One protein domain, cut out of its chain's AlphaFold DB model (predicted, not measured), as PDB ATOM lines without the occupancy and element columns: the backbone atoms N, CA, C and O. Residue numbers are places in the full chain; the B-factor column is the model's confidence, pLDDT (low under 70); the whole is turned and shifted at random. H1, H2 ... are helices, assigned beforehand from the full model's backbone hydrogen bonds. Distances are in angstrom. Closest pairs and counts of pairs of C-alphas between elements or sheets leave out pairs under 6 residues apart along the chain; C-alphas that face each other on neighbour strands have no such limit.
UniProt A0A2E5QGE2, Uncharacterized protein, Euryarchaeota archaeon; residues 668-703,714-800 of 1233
ATOM      1  N   SER A 668     -37.874  30.433  20.737       68.38
ATOM      2  CA  SER A 668     -38.890  29.623  21.398       68.38
ATOM      3  C   SER A 668     -39.387  30.401  22.616       68.38
ATOM      4  O   SER A 668     -38.649  31.210  23.184       68.38
ATOM      5  N   GLU A 669     -40.633  30.207  23.034       70.12
ATOM      6  CA  GLU A 669     -41.134  30.942  24.202       70.12
ATOM      7  C   GLU A 669     -40.212  30.756  25.428       70.12
ATOM      8  O   GLU A 669     -40.098  31.661  26.246       70.12
ATOM      9  N   HIS A 670     -39.467  29.645  25.488       71.88
ATOM     10  CA  HIS A 670     -38.411  29.391  26.469       71.88
ATOM     11  C   HIS A 670     -37.179  30.292  26.274       71.88
ATOM     12  O   HIS A 670     -36.681  30.845  27.247       71.88
ATOM     13  N   GLU A 671     -36.713  30.500  25.042       71.06
ATOM     14  CA  GLU A 671     -35.589  31.400  24.735       71.06
ATOM     15  C   GLU A 671     -35.949  32.867  25.014       71.06
ATOM     16  O   GLU A 671     -35.159  33.610  25.590       71.06
ATOM     17  N   LYS A 672     -37.184  33.281  24.685       75.38
ATOM     18  CA  LYS A 672     -37.704  34.614  25.041       75.38
ATOM     19  C   LYS A 672     -37.722  34.813  26.558       75.38
ATOM     20  O   LYS A 672     -37.397  35.895  27.043       75.38
ATOM     21  N   VAL A 673     -38.111  33.780  27.310       78.12
ATOM     22  CA  VAL A 673     -38.085  33.792  28.778       78.12
ATOM     23  C   VAL A 673     -36.651  33.829  29.303       78.12
ATOM     24  O   VAL A 673     -36.377  34.624  30.195       78.12
ATOM     25  N   ARG A 674     -35.722  33.058  28.723       76.44
ATOM     26  CA  ARG A 674     -34.296  33.068  29.088       76.44
ATOM     27  C   ARG A 674     -33.683  34.456  28.919       76.44
ATOM     28  O   ARG A 674     -33.090  34.979  29.859       76.44
ATOM     29  N   GLN A 675     -33.864  35.067  27.748       76.62
ATOM     30  CA  GLN A 675     -33.359  36.412  27.476       76.62
ATOM     31  C   GLN A 675     -33.950  37.425  28.465       76.62
ATOM     32  O   GLN A 675     -33.221  38.224  29.049       76.62
ATOM     33  N   TRP A 676     -35.259  37.332  28.718       83.00
ATOM     34  CA  TRP A 676     -35.933  38.183  29.691       83.00
ATOM     35  C   TRP A 676     -35.377  38.009  31.112       83.00
ATOM     36  O   TRP A 676     -35.150  39.003  31.795       83.00
ATOM     37  N   VAL A 677     -35.108  36.778  31.562       81.94
ATOM     38  CA  VAL A 677     -34.481  36.517  32.870       81.94
ATOM     39  C   VAL A 677     -33.090  37.155  32.941       81.94
ATOM     40  O   VAL A 677     -32.792  37.831  33.923       81.94
ATOM     41  N   GLY A 678     -32.273  37.018  31.891       77.25
ATOM     42  CA  GLY A 678     -30.954  37.657  31.801       77.25
ATOM     43  C   GLY A 678     -31.015  39.180  31.919       77.25
ATOM     44  O   GLY A 678     -30.279  39.784  32.702       77.25
ATOM     45  N   GLU A 679     -31.946  39.807  31.199       78.38
ATOM     46  CA  GLU A 679     -32.213  41.245  31.292       78.38
ATOM     47  C   GLU A 679     -32.637  41.647  32.714       78.38
ATOM     48  O   GLU A 679     -32.127  42.628  33.259       78.38
ATOM     49  N   LYS A 680     -33.511  40.863  33.365       82.75
ATOM     50  CA  LYS A 680     -33.991  41.165  34.724       82.75
ATOM     51  C   LYS A 680     -32.955  40.966  35.810       82.75
ATOM     52  O   LYS A 680     -32.941  41.772  36.732       82.75
ATOM     53  N   VAL A 681     -32.061  39.990  35.696       84.50
ATOM     54  CA  VAL A 681     -30.917  39.877  36.612       84.50
ATOM     55  C   VAL A 681     -30.079  41.156  36.560       84.50
ATOM     56  O   VAL A 681     -29.778  41.724  37.605       84.50
ATOM     57  N   ASN A 682     -29.774  41.670  35.365       76.56
ATOM     58  CA  ASN A 682     -28.986  42.897  35.214       76.56
ATOM     59  C   ASN A 682     -29.711  44.144  35.742       76.56
ATOM     60  O   ASN A 682     -29.103  44.964  36.427       76.56
ATOM     61  N   GLU A 683     -31.004  44.287  35.440       78.88
ATOM     62  CA  GLU A 683     -31.816  45.415  35.909       78.88
ATOM     63  C   GLU A 683     -32.010  45.413  37.428       78.88
ATOM     64  O   GLU A 683     -31.904  46.460  38.066       78.88
ATOM     65  N   LEU A 684     -32.312  44.249  38.011       81.94
ATOM     66  CA  LEU A 684     -32.584  44.113  39.441       81.94
ATOM     67  C   LEU A 684     -31.311  44.230  40.281       81.94
ATOM     68  O   LEU A 684     -31.388  44.628  41.434       81.94
ATOM     69  N   ASN A 685     -30.137  43.981  39.707       82.75
ATOM     70  CA  ASN A 685     -28.870  44.201  40.400       82.75
ATOM     71  C   ASN A 685     -28.506  45.700  40.536       82.75
ATOM     72  O   ASN A 685     -27.517  46.050  41.180       82.75
ATOM     73  N   MET A 686     -29.276  46.612  39.922       76.19
ATOM     74  CA  MET A 686     -29.076  48.057  40.054       76.19
ATOM     75  C   MET A 686     -29.760  48.594  41.315       76.19
ATOM     76  O   MET A 686     -30.980  48.733  41.361       76.19
ATOM     77  N   TYR A 687     -28.965  48.957  42.320       70.06
ATOM     78  CA  TYR A 687     -29.454  49.435  43.613       70.06
ATOM     79  C   TYR A 687     -29.108  50.919  43.862       70.06
ATOM     80  O   TYR A 687     -27.957  51.303  43.631       70.06
ATOM     81  N   PRO A 688     -30.041  51.763  44.359       80.19
ATOM     82  CA  PRO A 688     -31.452  51.474  44.644       80.19
ATOM     83  C   PRO A 688     -32.295  51.332  43.363       80.19
ATOM     84  O   PRO A 688     -32.002  51.953  42.338       80.19
ATOM     85  N   LEU A 689     -33.374  50.546  43.422       78.94
ATOM     86  CA  LEU A 689     -34.245  50.299  42.272       78.94
ATOM     87  C   LEU A 689     -35.065  51.547  41.926       78.94
ATOM     88  O   LEU A 689     -35.708  52.156  42.785       78.94
ATOM     89  N   THR A 690     -35.106  51.906  40.642       76.50
ATOM     90  CA  THR A 690     -35.948  53.017  40.173       76.50
ATOM     91  C   THR A 690     -37.366  52.549  39.866       76.50
ATOM     92  O   THR A 690     -37.583  51.420  39.419       76.50
ATOM     93  N   TRP A 691     -38.350  53.442  40.002       68.06
ATOM     94  CA  TRP A 691     -39.726  53.124  39.611       68.06
ATOM     95  C   TRP A 691     -39.846  52.744  38.129       68.06
ATOM     96  O   TRP A 691     -40.638  51.876  37.779       68.06
ATOM     97  N   LYS A 692     -39.008  53.311  37.250       66.44
ATOM     98  CA  LYS A 692     -38.945  52.923  35.830       66.44
ATOM     99  C   LYS A 692     -38.568  51.445  35.651       66.44
ATOM    100  O   LYS A 692     -39.087  50.809  34.740       66.44
ATOM    101  N   THR A 693     -37.713  50.911  36.522       69.88
ATOM    102  CA  THR A 693     -37.293  49.501  36.530       69.88
ATOM    103  C   THR A 693     -38.406  48.579  37.038       69.88
ATOM    104  O   THR A 693     -38.608  47.491  36.508       69.88
ATOM    105  N   ILE A 694     -39.165  49.020  38.045       68.94
ATOM    106  CA  ILE A 694     -40.177  48.190  38.721       68.94
ATOM    107  C   ILE A 694     -41.536  48.244  38.031       68.94
ATOM    108  O   ILE A 694     -42.227  47.234  37.967       68.94
ATOM    109  N   ARG A 695     -41.922  49.396  37.477       67.19
ATOM    110  CA  ARG A 695     -43.241  49.617  36.867       67.19
ATOM    111  C   ARG A 695     -43.632  48.567  35.809       67.19
ATOM    112  O   ARG A 695     -44.789  48.159  35.811       67.19
ATOM    113  N   PRO A 696     -42.727  48.093  34.925       64.62
ATOM    114  CA  PRO A 696     -43.033  47.028  33.963       64.62
ATOM    115  C   PRO A 696     -43.177  45.634  34.599       64.62
ATOM    116  O   PRO A 696     -43.702  44.722  33.963       64.62
ATOM    117  N   LEU A 697     -42.661  45.458  35.819       62.91
ATOM    118  CA  LEU A 697     -42.729  44.227  36.611       62.91
ATOM    119  C   LEU A 697     -43.959  44.206  37.528       62.91
ATOM    120  O   LEU A 697     -44.446  43.137  37.888       62.91
ATOM    121  N   SER A 698     -44.460  45.385  37.900       55.91
ATOM    122  CA  SER A 698     -45.600  45.559  38.791       55.91
ATOM    123  C   SER A 698     -46.946  45.509  38.064       55.91
ATOM    124  O   SER A 698     -47.090  45.930  36.918       55.91
ATOM    125  N   PHE A 699     -47.946  45.037  38.799       56.78
ATOM    126  CA  PHE A 699     -49.369  45.055  38.479       56.78
ATOM    127  C   PHE A 699     -49.854  46.464  38.076       56.78
ATOM    128  O   PHE A 699     -49.399  47.471  38.621       56.78
ATOM    129  N   VAL A 700     -50.774  46.555  37.111       49.28
ATOM    130  CA  VAL A 700     -51.320  47.842  36.647       49.28
ATOM    131  C   VAL A 700     -52.326  48.364  37.677       49.28
ATOM    132  O   VAL A 700     -53.309  47.694  37.985       49.28
ATOM    133  N   LYS A 701     -52.112  49.583  38.187       43.59
ATOM    134  CA  LYS A 701     -53.127  50.325  38.947       43.59
ATOM    135  C   LYS A 701     -54.213  50.768  37.963       43.59
ATOM    136  O   LYS A 701     -53.954  51.619  37.115       43.59
ATOM    137  N   VAL A 702     -55.403  50.177  38.039       42.44
ATOM    138  CA  VAL A 702     -56.575  50.704  37.332       42.44
ATOM    139  C   VAL A 702     -57.140  51.828  38.191       42.44
ATOM    140  O   VAL A 702     -57.515  51.604  39.342       42.44
ATOM    141  N   GLU A 703     -57.182  53.044  37.653       40.62
ATOM    142  CA  GLU A 703     -58.025  54.099  38.209       40.62
ATOM    143  C   GLU A 703     -59.480  53.666  38.025       40.62
ATOM    144  O   GLU A 703     -60.067  53.826  36.957       40.62
ATOM    145  N   PRO A 714     -54.333  41.232  38.440       48.38
ATOM    146  CA  PRO A 714     -53.186  40.322  38.304       48.38
ATOM    147  C   PRO A 714     -52.148  40.778  37.253       48.38
ATOM    148  O   PRO A 714     -52.393  41.733  36.514       48.38
ATOM    149  N   PRO A 715     -50.953  40.144  37.195       57.12
ATOM    150  CA  PRO A 715     -49.884  40.549  36.289       57.12
ATOM    151  C   PRO A 715     -50.424  40.574  34.859       57.12
ATOM    152  O   PRO A 715     -51.370  39.845  34.541       57.12
ATOM    153  N   SER A 716     -49.817  41.371  33.973       63.62
ATOM    154  CA  SER A 716     -50.190  41.317  32.556       63.62
ATOM    155  C   SER A 716     -50.224  39.853  32.099       63.62
ATOM    156  O   SER A 716     -49.381  39.056  32.515       63.62
ATOM    157  N   GLN A 717     -51.193  39.459  31.266       68.88
ATOM    158  CA  GLN A 717     -51.297  38.062  30.807       68.88
ATOM    159  C   GLN A 717     -49.968  37.549  30.221       68.88
ATOM    160  O   GLN A 717     -49.648  36.368  30.335       68.88
ATOM    161  N   ALA A 718     -49.163  38.452  29.649       68.50
ATOM    162  CA  ALA A 718     -47.803  38.178  29.204       68.50
ATOM    163  C   ALA A 718     -46.849  37.812  30.358       68.50
ATOM    164  O   ALA A 718     -46.082  36.863  30.223       68.50
ATOM    165  N   MET A 719     -46.894  38.525  31.486       76.19
ATOM    166  CA  MET A 719     -46.087  38.226  32.671       76.19
ATOM    167  C   MET A 719     -46.520  36.918  33.346       76.19
ATOM    168  O   MET A 719     -45.669  36.097  33.663       76.19
ATOM    169  N   GLU A 720     -47.825  36.671  33.491       79.69
ATOM    170  CA  GLU A 720     -48.341  35.383  33.992       79.69
ATOM    171  C   GLU A 720     -47.879  34.211  33.127       79.69
ATOM    172  O   GLU A 720     -47.393  33.197  33.630       79.69
ATOM    173  N   LYS A 721     -47.965  34.370  31.801       81.56
ATOM    174  CA  LYS A 721     -47.476  33.371  30.851       81.56
ATOM    175  C   LYS A 721     -45.978  33.113  31.039       81.56
ATOM    176  O   LYS A 721     -45.569  31.958  31.004       81.56
ATOM    177  N   ARG A 722     -45.171  34.155  31.273       83.25
ATOM    178  CA  ARG A 722     -43.725  34.027  31.523       83.25
ATOM    179  C   ARG A 722     -43.421  33.328  32.845       83.25
ATOM    180  O   ARG A 722     -42.633  32.395  32.835       83.25
ATOM    181  N   ILE A 723     -44.067  33.716  33.947       83.56
ATOM    182  CA  ILE A 723     -43.893  33.067  35.261       83.56
ATOM    183  C   ILE A 723     -44.267  31.582  35.172       83.56
ATOM    184  O   ILE A 723     -43.542  30.722  35.666       83.56
ATOM    185  N   LYS A 724     -45.365  31.264  34.479       86.56
ATOM    186  CA  LYS A 724     -45.771  29.878  34.243       86.56
ATOM    187  C   LYS A 724     -44.731  29.101  33.425       86.56
ATOM    188  O   LYS A 724     -44.363  27.997  33.816       86.56
ATOM    189  N   LEU A 725     -44.249  29.684  32.325       85.88
ATOM    190  CA  LEU A 725     -43.221  29.075  31.479       85.88
ATOM    191  C   LEU A 725     -41.925  28.835  32.251       85.88
ATOM    192  O   LEU A 725     -41.367  27.755  32.114       85.88
ATOM    193  N   ILE A 726     -41.493  29.783  33.092       87.50
ATOM    194  CA  ILE A 726     -40.319  29.627  33.965       87.50
ATOM    195  C   ILE A 726     -40.427  28.335  34.754       87.50
ATOM    196  O   ILE A 726     -39.523  27.506  34.666       87.50
ATOM    197  N   GLY A 727     -41.552  28.123  35.441       83.88
ATOM    198  CA  GLY A 727     -41.770  26.885  36.174       83.88
ATOM    199  C   GLY A 727     -41.545  25.665  35.279       83.88
ATOM    200  O   GLY A 727     -40.888  24.711  35.686       83.88
ATOM    201  N   GLU A 728     -42.090  25.663  34.066       85.56
ATOM    202  CA  GLU A 728     -42.100  24.514  33.146       85.56
ATOM    203  C   GLU A 728     -40.752  24.236  32.442       85.56
ATOM    204  O   GLU A 728     -40.620  23.210  31.766       85.56
ATOM    205  N   MET A 729     -39.743  25.101  32.594       84.00
ATOM    206  CA  MET A 729     -38.459  24.976  31.894       84.00
ATOM    207  C   MET A 729     -37.591  23.807  32.393       84.00
ATOM    208  O   MET A 729     -37.589  23.433  33.564       84.00
ATOM    209  N   LYS A 730     -36.794  23.250  31.471       84.50
ATOM    210  CA  LYS A 730     -35.626  22.413  31.780       84.50
ATOM    211  C   LYS A 730     -34.380  23.252  31.531       84.50
ATOM    212  O   LYS A 730     -34.243  23.774  30.431       84.50
ATOM    213  N   LEU A 731     -33.516  23.356  32.533       82.00
ATOM    214  CA  LEU A 731     -32.352  24.238  32.503       82.00
ATOM    215  C   LEU A 731     -31.109  23.514  31.958       82.00
ATOM    216  O   LEU A 731     -30.927  22.316  32.184       82.00
ATOM    217  N   SER A 732     -30.266  24.237  31.229       82.81
ATOM    218  CA  SER A 732     -28.843  23.953  31.053       82.81
ATOM    219  C   SER A 732     -28.056  24.370  32.306       82.81
ATOM    220  O   SER A 732     -28.608  24.984  33.219       82.81
ATOM    221  N   LEU A 733     -26.755  24.064  32.350       72.69
ATOM    222  CA  LEU A 733     -25.884  24.470  33.459       72.69
ATOM    223  C   LEU A 733     -25.797  26.004  33.597       72.69
ATOM    224  O   LEU A 733     -25.928  26.539  34.690       72.69
ATOM    225  N   GLU A 734     -25.638  26.717  32.482       75.00
ATOM    226  CA  GLU A 734     -25.569  28.185  32.475       75.00
ATOM    227  C   GLU A 734     -26.905  28.821  32.871       75.00
ATOM    228  O   GLU A 734     -26.955  29.819  33.592       75.00
ATOM    229  N   GLU A 735     -28.013  28.229  32.419       84.31
ATOM    230  CA  GLU A 735     -29.344  28.672  32.817       84.31
ATOM    231  C   GLU A 735     -29.581  28.436  34.304       84.31
ATOM    232  O   GLU A 735     -30.192  29.269  34.963       84.31
ATOM    233  N   PHE A 736     -29.085  27.329  34.850       85.81
ATOM    234  CA  PHE A 736     -29.177  27.052  36.271       85.81
ATOM    235  C   PHE A 736     -28.548  28.179  37.105       85.81
ATOM    236  O   PHE A 736     -29.236  28.765  37.945       85.81
ATOM    237  N   ASP A 737     -27.307  28.567  36.798       84.00
ATOM    238  CA  ASP A 737     -26.616  29.664  37.489       84.00
ATOM    239  C   ASP A 737     -27.365  30.998  37.347       84.00
ATOM    240  O   ASP A 737     -27.473  31.777  38.299       84.00
ATOM    241  N   LEU A 738     -27.915  31.272  36.160       86.12
ATOM    242  CA  LEU A 738     -28.678  32.491  35.904       86.12
ATOM    243  C   LEU A 738     -29.955  32.561  36.760       86.12
ATOM    244  O   LEU A 738     -30.253  33.604  37.349       86.12
ATOM    245  N   PHE A 739     -30.703  31.460  36.842       90.88
ATOM    246  CA  PHE A 739     -31.938  31.388  37.624       90.88
ATOM    247  C   PHE A 739     -31.667  31.405  39.135       90.88
ATOM    248  O   PHE A 739     -32.426  32.037  39.871       90.88
ATOM    249  N   ILE A 740     -30.565  30.800  39.598       90.50
ATOM    250  CA  ILE A 740     -30.116  30.913  40.993       90.50
ATOM    251  C   ILE A 740     -29.851  32.378  41.341       90.50
ATOM    252  O   ILE A 740     -30.394  32.874  42.324       90.50
ATOM    253  N   ARG A 741     -29.093  33.102  40.506       89.19
ATOM    254  CA  ARG A 741     -28.813  34.533  40.721       89.19
ATOM    255  C   ARG A 741     -30.082  35.378  40.755       89.19
ATOM    256  O   ARG A 741     -30.185  36.273  41.589       89.19
ATOM    257  N   LEU A 742     -31.046  35.104  39.872       91.62
ATOM    258  CA  LEU A 742     -32.332  35.800  39.884       91.62
ATOM    259  C   LEU A 742     -33.063  35.588  41.216       91.62
ATOM    260  O   LEU A 742     -33.482  36.563  41.839       91.62
ATOM    261  N   ALA A 743     -33.218  34.334  41.648       90.56
ATOM    262  CA  ALA A 743     -33.905  34.008  42.896       90.56
ATOM    263  C   ALA A 743     -33.187  34.605  44.115       90.56
ATOM    264  O   ALA A 743     -33.843  35.140  45.007       90.56
ATOM    265  N   ASP A 744     -31.855  34.586  44.106       88.31
ATOM    266  CA  ASP A 744     -31.015  35.179  45.139       88.31
ATOM    267  C   ASP A 744     -31.280  36.692  45.248       88.31
ATOM    268  O   ASP A 744     -31.705  37.172  46.302       88.31
ATOM    269  N   ILE A 745     -31.143  37.447  44.150       89.19
ATOM    270  CA  ILE A 745     -31.405  38.900  44.120       89.19
ATOM    271  C   ILE A 745     -32.812  39.220  44.642       89.19
ATOM    272  O   ILE A 745     -32.984  40.129  45.456       89.19
ATOM    273  N   LEU A 746     -33.820  38.457  44.216       89.75
ATOM    274  CA  LEU A 746     -35.199  38.652  44.660       89.75
ATOM    275  C   LEU A 746     -35.376  38.362  46.155       89.75
ATOM    276  O   LEU A 746     -36.069  39.124  46.826       89.75
ATOM    277  N   ALA A 747     -34.745  37.314  46.689       86.62
ATOM    278  CA  ALA A 747     -34.775  37.006  48.119       86.62
ATOM    279  C   ALA A 747     -34.139  38.136  48.944       86.62
ATOM    280  O   ALA A 747     -34.731  38.605  49.917       86.62
ATOM    281  N   PHE A 748     -33.000  38.667  48.484       87.69
ATOM    282  CA  PHE A 748     -32.379  39.830  49.116       87.69
ATOM    283  C   PHE A 748     -33.299  41.049  49.065       87.69
ATOM    284  O   PHE A 748     -33.512  41.696  50.086       87.69
ATOM    285  N   HIS A 749     -33.911  41.356  47.919       87.94
ATOM    286  CA  HIS A 749     -34.852  42.473  47.831       87.94
ATOM    287  C   HIS A 749     -36.049  42.306  48.761       87.94
ATOM    288  O   HIS A 749     -36.459  43.276  49.395       87.94
ATOM    289  N   LEU A 750     -36.585  41.089  48.873       85.75
ATOM    290  CA  LEU A 750     -37.655  40.767  49.809       85.75
ATOM    291  C   LEU A 750     -37.239  41.043  51.263       85.75
ATOM    292  O   LEU A 750     -38.020  41.661  51.984       85.75
ATOM    293  N   SER A 751     -36.008  40.692  51.664       84.31
ATOM    294  CA  SER A 751     -35.464  41.005  53.002       84.31
ATOM    295  C   SER A 751     -35.399  42.513  53.282       84.31
ATOM    296  O   SER A 751     -35.571  42.967  54.412       84.31
ATOM    297  N   LYS A 752     -35.183  43.311  52.229       85.44
ATOM    298  CA  LYS A 752     -35.067  44.773  52.296       85.44
ATOM    299  C   LYS A 752     -36.394  45.494  52.163       85.44
ATOM    300  O   LYS A 752     -36.418  46.718  52.306       85.44
ATOM    301  N   LEU A 753     -37.495  44.780  51.909       81.62
ATOM    302  CA  LEU A 753     -38.799  45.425  51.825       81.62
ATOM    303  C   LEU A 753     -39.121  46.123  53.135       81.62
ATOM    304  O   LEU A 753     -39.575  47.257  53.073       81.62
ATOM    305  N   ASP A 754     -38.828  45.509  54.285       78.44
ATOM    306  CA  ASP A 754     -39.205  46.033  55.601       78.44
ATOM    307  C   ASP A 754     -38.377  47.203  56.131       78.44
ATOM    308  O   ASP A 754     -38.793  47.878  57.078       78.44
ATOM    309  N   GLU A 755     -37.287  47.538  55.449       80.88
ATOM    310  CA  GLU A 755     -36.431  48.662  55.801       80.88
ATOM    311  C   GLU A 755     -37.070  50.034  55.453       80.88
ATOM    312  O   GLU A 755     -38.028  50.120  54.670       80.88
ATOM    313  N   PRO A 756     -36.596  51.142  56.066       72.31
ATOM    314  CA  PRO A 756     -37.095  52.488  55.784       72.31
ATOM    315  C   PRO A 756     -37.032  52.859  54.290       72.31
ATOM    316  O   PRO A 756     -36.149  52.419  53.554       72.31
ATOM    317  N   GLN A 757     -37.959  53.714  53.837       61.31
ATOM    318  CA  GLN A 757     -38.005  54.204  52.451       61.31
ATOM    319  C   GLN A 757     -36.662  54.830  52.032       61.31
ATOM    320  O   GLN A 757     -36.103  55.637  52.772       61.31
ATOM    321  N   GLY A 758     -36.165  54.465  50.843       58.56
ATOM    322  CA  GLY A 758     -34.890  54.939  50.287       58.56
ATOM    323  C   GLY A 758     -33.782  53.885  50.224       58.56
ATOM    324  O   GLY A 758     -32.785  54.108  49.544       58.56
ATOM    325  N   VAL A 759     -33.957  52.741  50.898       67.94
ATOM    326  CA  VAL A 759     -32.987  51.638  50.857       67.94
ATOM    327  C   VAL A 759     -33.217  50.827  49.575       67.94
ATOM    328  O   VAL A 759     -32.431  50.938  48.642       67.94
ATOM    329  N   LEU A 760     -34.353  50.133  49.428       72.81
ATOM    330  CA  LEU A 760     -34.643  49.347  48.215       72.81
ATOM    331  C   LEU A 760     -35.099  50.179  47.001       72.81
ATOM    332  O   LEU A 760     -34.710  49.892  45.871       72.81
ATOM    333  N   PHE A 761     -35.938  51.193  47.226       77.69
ATOM    334  CA  PHE A 761     -36.547  52.002  46.168       77.69
ATOM    335  C   PHE A 761     -36.005  53.431  46.203       77.69
ATOM    336  O   PHE A 761     -35.981  54.050  47.269       77.69
ATOM    337  N   ALA A 762     -35.620  53.968  45.042       73.25
ATOM    338  CA  ALA A 762     -35.359  55.399  44.879       73.25
ATOM    339  C   ALA A 762     -36.621  56.213  45.238       73.25
ATOM    340  O   ALA A 762     -37.728  55.690  45.110       73.25
ATOM    341  N   GLU A 763     -36.463  57.466  45.693       66.62
ATOM    342  CA  GLU A 763     -37.578  58.313  46.159       66.62
ATOM    343  C   GLU A 763     -38.778  58.271  45.193       66.62
ATOM    344  O   GLU A 763     -38.659  58.591  44.010       66.62
ATOM    345  N   VAL A 764     -39.931  57.839  45.710       62.38
ATOM    346  CA  VAL A 764     -41.211  57.799  44.991       62.38
ATOM    347  C   VAL A 764     -42.076  58.948  45.502       62.38
ATOM    348  O   VAL A 764     -42.164  59.164  46.714       62.38
ATOM    349  N   ASP A 765     -42.735  59.669  44.594       52.69
ATOM    350  CA  ASP A 765     -43.633  60.774  44.934       52.69
ATOM    351  C   ASP A 765     -44.865  60.263  45.711       52.69
ATOM    352  O   ASP A 765     -45.844  59.789  45.143       52.69
ATOM    353  N   GLY A 766     -44.835  60.368  47.043       59.84
ATOM    354  CA  GLY A 766     -45.991  60.118  47.913       59.84
ATOM    355  C   GLY A 766     -45.978  58.785  48.676       59.84
ATOM    356  O   GLY A 766     -45.622  57.721  48.173       59.84
ATOM    357  N   LYS A 767     -46.421  58.829  49.944       58.12
ATOM    358  CA  LYS A 767     -46.364  57.685  50.877       58.12
ATOM    359  C   LYS A 767     -47.300  56.524  50.513       58.12
ATOM    360  O   LYS A 767     -46.943  55.378  50.768       58.12
ATOM    361  N   SER A 768     -48.481  56.805  49.958       57.72
ATOM    362  CA  SER A 768     -49.471  55.774  49.605       57.72
ATOM    363  C   SER A 768     -49.065  54.978  48.365       57.72
ATOM    364  O   SER A 768     -49.226  53.761  48.350       57.72
ATOM    365  N   GLU A 769     -48.485  55.636  47.358       63.03
ATOM    366  CA  GLU A 769     -47.956  54.961  46.170       63.03
ATOM    367  C   GLU A 769     -46.728  54.125  46.515       63.03
ATOM    368  O   GLU A 769     -46.661  52.960  46.141       63.03
ATOM    369  N   ALA A 770     -45.816  54.656  47.334       63.19
ATOM    370  CA  ALA A 770     -44.662  53.901  47.810       63.19
ATOM    371  C   ALA A 770     -45.052  52.614  48.564       63.19
ATOM    372  O   ALA A 770     -44.418  51.576  48.378       63.19
ATOM    373  N   TRP A 771     -46.098  52.658  49.397       65.06
ATOM    374  CA  TRP A 771     -46.551  51.488  50.155       65.06
ATOM    375  C   TRP A 771     -47.221  50.434  49.263       65.06
ATOM    376  O   TRP A 771     -46.881  49.256  49.344       65.06
ATOM    377  N   ALA A 772     -48.101  50.851  48.352       66.00
ATOM    378  CA  ALA A 772     -48.773  49.913  47.459       66.00
ATOM    379  C   ALA A 772     -47.813  49.292  46.421       66.00
ATOM    380  O   ALA A 772     -47.914  48.110  46.097       66.00
ATOM    381  N   ASN A 773     -46.813  50.055  45.968       70.38
ATOM    382  CA  ASN A 773     -45.750  49.559  45.091       70.38
ATOM    383  C   ASN A 773     -44.869  48.514  45.789       70.38
ATOM    384  O   ASN A 773     -44.458  47.534  45.168       70.38
ATOM    385  N   ARG A 774     -44.607  48.700  47.088       75.75
ATOM    386  CA  ARG A 774     -43.856  47.755  47.922       75.75
ATOM    387  C   ARG A 774     -44.592  46.422  48.068       75.75
ATOM    388  O   ARG A 774     -43.975  45.375  47.890       75.75
ATOM    389  N   GLU A 775     -45.897  46.452  48.337       77.50
ATOM    390  CA  GLU A 775     -46.723  45.240  48.432       77.50
ATOM    391  C   GLU A 775     -46.784  44.493  47.088       77.50
ATOM    392  O   GLU A 775     -46.484  43.300  47.020       77.50
ATOM    393  N   ALA A 776     -47.071  45.214  45.999       73.94
ATOM    394  CA  ALA A 776     -47.123  44.664  44.646       73.94
ATOM    395  C   ALA A 776     -45.795  44.010  44.224       73.94
ATOM    396  O   ALA A 776     -45.780  42.899  43.686       73.94
ATOM    397  N   TYR A 777     -44.667  44.672  44.495       83.31
ATOM    398  CA  TYR A 777     -43.341  44.130  44.205       83.31
ATOM    399  C   TYR A 777     -43.006  42.906  45.070       83.31
ATOM    400  O   TYR A 777     -42.414  41.945  44.572       83.31
ATOM    401  N   GLY A 778     -43.431  42.900  46.337       84.31
ATOM    402  CA  GLY A 778     -43.299  41.741  47.217       84.31
ATOM    403  C   GLY A 778     -44.037  40.516  46.677       84.31
ATOM    404  O   GLY A 778     -43.451  39.441  46.572       84.31
ATOM    405  N   VAL A 779     -45.291  40.683  46.243       82.38
ATOM    406  CA  VAL A 779     -46.080  39.596  45.634       82.38
ATOM    407  C   VAL A 779     -45.421  39.075  44.354       82.38
ATOM    408  O   VAL A 779     -45.311  37.862  44.173       82.38
ATOM    409  N   PHE A 780     -44.958  39.967  43.476       85.00
ATOM    410  CA  PHE A 780     -44.244  39.581  42.254       85.00
ATOM    411  C   PHE A 780     -42.991  38.752  42.567       85.00
ATOM    412  O   PHE A 780     -42.814  37.666  42.010       85.00
ATOM    413  N   SER A 781     -42.159  39.236  43.492       87.19
ATOM    414  CA  SER A 781     -40.890  38.596  43.850       87.19
ATOM    415  C   SER A 781     -41.112  37.198  44.429       87.19
ATOM    416  O   SER A 781     -40.459  36.257  43.984       87.19
ATOM    417  N   LYS A 782     -42.103  37.022  45.321       86.56
ATOM    418  CA  LYS A 782     -42.488  35.694  45.838       86.56
ATOM    419  C   LYS A 782     -42.842  34.719  44.724       86.56
ATOM    420  O   LYS A 782     -42.316  33.615  44.679       86.56
ATOM    421  N   ARG A 783     -43.731  35.124  43.814       86.00
ATOM    422  CA  ARG A 783     -44.231  34.240  42.752       86.00
ATOM    423  C   ARG A 783     -43.138  33.839  41.770       86.00
ATOM    424  O   ARG A 783     -43.155  32.723  41.259       86.00
ATOM    425  N   LEU A 784     -42.199  34.740  41.497       87.69
ATOM    426  CA  LEU A 784     -41.075  34.461  40.611       87.69
ATOM    427  C   LEU A 784     -40.037  33.541  41.274       87.69
ATOM    428  O   LEU A 784     -39.536  32.632  40.611       87.69
ATOM    429  N   ILE A 785     -39.772  33.718  42.576       89.31
ATOM    430  CA  ILE A 785     -38.976  32.765  43.368       89.31
ATOM    431  C   ILE A 785     -39.660  31.397  43.361       89.31
ATOM    432  O   ILE A 785     -39.031  30.413  42.995       89.31
ATOM    433  N   GLU A 786     -40.955  31.329  43.671       87.94
ATOM    434  CA  GLU A 786     -41.721  30.079  43.691       87.94
ATOM    435  C   GLU A 786     -41.663  29.349  42.340       87.94
ATOM    436  O   GLU A 786     -41.364  28.155  42.291       87.94
ATOM    437  N   ALA A 787     -41.876  30.066  41.233       87.69
ATOM    438  CA  ALA A 787     -41.753  29.500  39.893       87.69
ATOM    439  C   ALA A 787     -40.341  28.957  39.633       87.69
ATOM    440  O   ALA A 787     -40.212  27.855  39.110       87.69
ATOM    441  N   THR A 788     -39.301  29.681  40.055       89.62
ATOM    442  CA  THR A 788     -37.899  29.259  39.915       89.62
ATOM    443  C   THR A 788     -37.587  28.009  40.747       89.62
ATOM    444  O   THR A 788     -36.955  27.077  40.251       89.62
ATOM    445  N   LEU A 789     -38.096  27.928  41.981       89.00
ATOM    446  CA  LEU A 789     -37.974  26.731  42.820       89.00
ATOM    447  C   LEU A 789     -38.653  25.522  42.160       89.00
ATOM    448  O   LEU A 789     -38.081  24.436  42.139       89.00
ATOM    449  N   GLN A 790     -39.832  25.705  41.552       87.25
ATOM    450  CA  GLN A 790     -40.498  24.642  40.788       87.25
ATOM    451  C   GLN A 790     -39.675  24.194  39.572       87.25
ATOM    452  O   GLN A 790     -39.644  22.997  39.267       87.25
ATOM    453  N   THR A 791     -39.001  25.123  38.887       89.06
ATOM    454  CA  THR A 791     -38.065  24.811  37.797       89.06
ATOM    455  C   THR A 791     -36.922  23.936  38.300       89.06
ATOM    456  O   THR A 791     -36.622  22.914  37.680       89.06
ATOM    457  N   PHE A 792     -36.329  24.269  39.453       89.31
ATOM    458  CA  PHE A 792     -35.292  23.442  40.072       89.31
ATOM    459  C   PHE A 792     -35.820  22.059  40.439       89.31
ATOM    460  O   PHE A 792     -35.201  21.074  40.047       89.31
ATOM    461  N   THR A 793     -36.999  21.949  41.057       85.00
ATOM    462  CA  THR A 793     -37.616  20.647  41.367       85.00
ATOM    463  C   THR A 793     -37.784  19.781  40.117       85.00
ATOM    464  O   THR A 793     -37.454  18.595  40.120       85.00
ATOM    465  N   ARG A 794     -38.246  20.360  39.001       83.25
ATOM    466  CA  ARG A 794     -38.379  19.631  37.726       83.25
ATOM    467  C   ARG A 794     -37.031  19.262  37.120       83.25
ATOM    468  O   ARG A 794     -36.907  18.190  36.527       83.25
ATOM    469  N   HIS A 795     -36.032  20.126  37.263       82.62
ATOM    470  CA  HIS A 795     -34.674  19.858  36.810       82.62
ATOM    471  C   HIS A 795     -34.022  18.720  37.626       82.62
ATOM    472  O   HIS A 795     -33.384  17.844  37.035       82.62
ATOM    473  N   LEU A 796     -34.283  18.642  38.941       77.00
ATOM    474  CA  LEU A 796     -33.841  17.550  39.827       77.00
ATOM    475  C   LEU A 796     -34.367  16.179  39.383       77.00
ATOM    476  O   LEU A 796     -33.651  15.188  39.469       77.00
ATOM    477  N   LEU A 797     -35.585  16.111  38.839       76.88
ATOM    478  CA  LEU A 797     -36.190  14.850  38.387       76.88
ATOM    479  C   LEU A 797     -35.545  14.254  37.119       76.88
ATOM    480  O   LEU A 797     -35.855  13.116  36.762       76.88
ATOM    481  N   GLY A 798     -34.689  14.998  36.406       70.62
ATOM    482  CA  GLY A 798     -34.222  14.622  35.066       70.62
ATOM    483  C   GLY A 798     -32.715  14.428  34.878       70.62
ATOM    484  O   GLY A 798     -32.327  13.903  33.833       70.62
ATOM    485  N   GLN A 799     -31.864  14.859  35.814       73.56
ATOM    486  CA  GLN A 799     -30.403  14.891  35.631       73.56
ATOM    487  C   GLN A 799     -29.632  14.594  36.927       73.56
ATOM    488  O   GLN A 799     -30.181  14.683  38.021       73.56
ATOM    489  N   ARG A 800     -28.348  14.222  36.802       74.62
ATOM    490  CA  ARG A 800     -27.405  14.140  37.932       74.62
ATOM    491  C   ARG A 800     -26.810  15.521  38.188       74.62
ATOM    492  O   ARG A 800     -26.391  16.167  37.235       74.62
TER     493      ARG A 800
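What this domain is: This is residues 668 to 703 and 714 to 800 of the 1233 residues of an uncharacterized protein of Euryarchaeota archaeon (UniProt A0A2E5QGE2). Four helices make a ring of contacts, H1 to H4 to H5 to H3 and back to H1, with the long H5 running along the length of the domain. H4 folds back beside H5 as a helical hairpin, H1 crosses H4 at a steep tilt, H3 packs between the first residues of H1 and the later part of H5, and the tiny H2 is near H1 and H5. The printed part has 123 residues with five named helices, in the order H1, H2, H3, H4, H5, and no named strand; the class is all helix. It is compact, with a radius of gyration of the C-alphas of 15.0 A, yet elongated, spanning 49 by 28 by 20 A.

How they stand to each other: Begin with H1, residues 669 to 684, and look from it to H4, residues 733 to 751: they touch, closest at the C-alphas of Val 681 and Leu 742, 5.4 A apart, and run the same way at a steep tilt of 45 degrees. H2, residues 691 to 694, is close to H1 but not clearly touching, with the C-alphas of Glu 683 and Thr 693 closest at 6.9 A. Next find H3, residues 717 to 728: its residues 722 to 726 alone touch H1, at residues 669 to 673 alone, about perpendicular at 79 degrees, and the closest C-alphas, of Val 673 and Arg 722, are 6.3 A apart. H5, residues 767 to 796, touches H3 with its residues 783 to 794 alone; the closest C-alphas, of Gly 727 and Thr 791, are 4.5 A apart, and the two run the same way at a shallow tilt of 32 degrees, only just short of steep. H4 and H5 form a helical hairpin: they touch, with residues 778 to 788 of H5 alone, closest at the C-alphas of Ala 743 and Ile 785, 5.2 A apart, and run opposite ways at a shallow tilt of 32 degrees, only just short of steep. H2 is close to H5 but not clearly touching, with the C-alphas of Ile 694 and Tyr 777 closest at 7.5 A. H1 and H5 are apart, and so are H3 and H4. In H1, H3, H4 and H5 every O i to N i+4 pair is within hydrogen-bond range; H2 is too short for such a pair.

Where its parts are: Find C-alpha 669 at (-41.134, 30.942, 24.202); from there H1 runs 21.9 A to C-alpha 684. H2 is 5.0 A long and H3 16.5 A. C-alpha 733 at (-25.884, 24.470, 33.459) begins H4, 27.3 A long. H5 runs 43.5 A and ends at C-alpha 796, at (-33.841, 17.550, 39.827).

The domain as a whole: The two C-alphas farthest apart, of Gly 766 and Arg 800, are 50.6 A apart. Residues 704 to 713 are not printed, and C-alphas 703 and 714 stand 14.6 A apart across this cut, between H2 and H3. The link from H4 to H5, residues 752 to 766, is long. The mean pLDDT of the printed part is 76.3; look for values under 70 at residue 668 and residues 691 to 703, 714 to 718, 757 to 759 and 763 to 772.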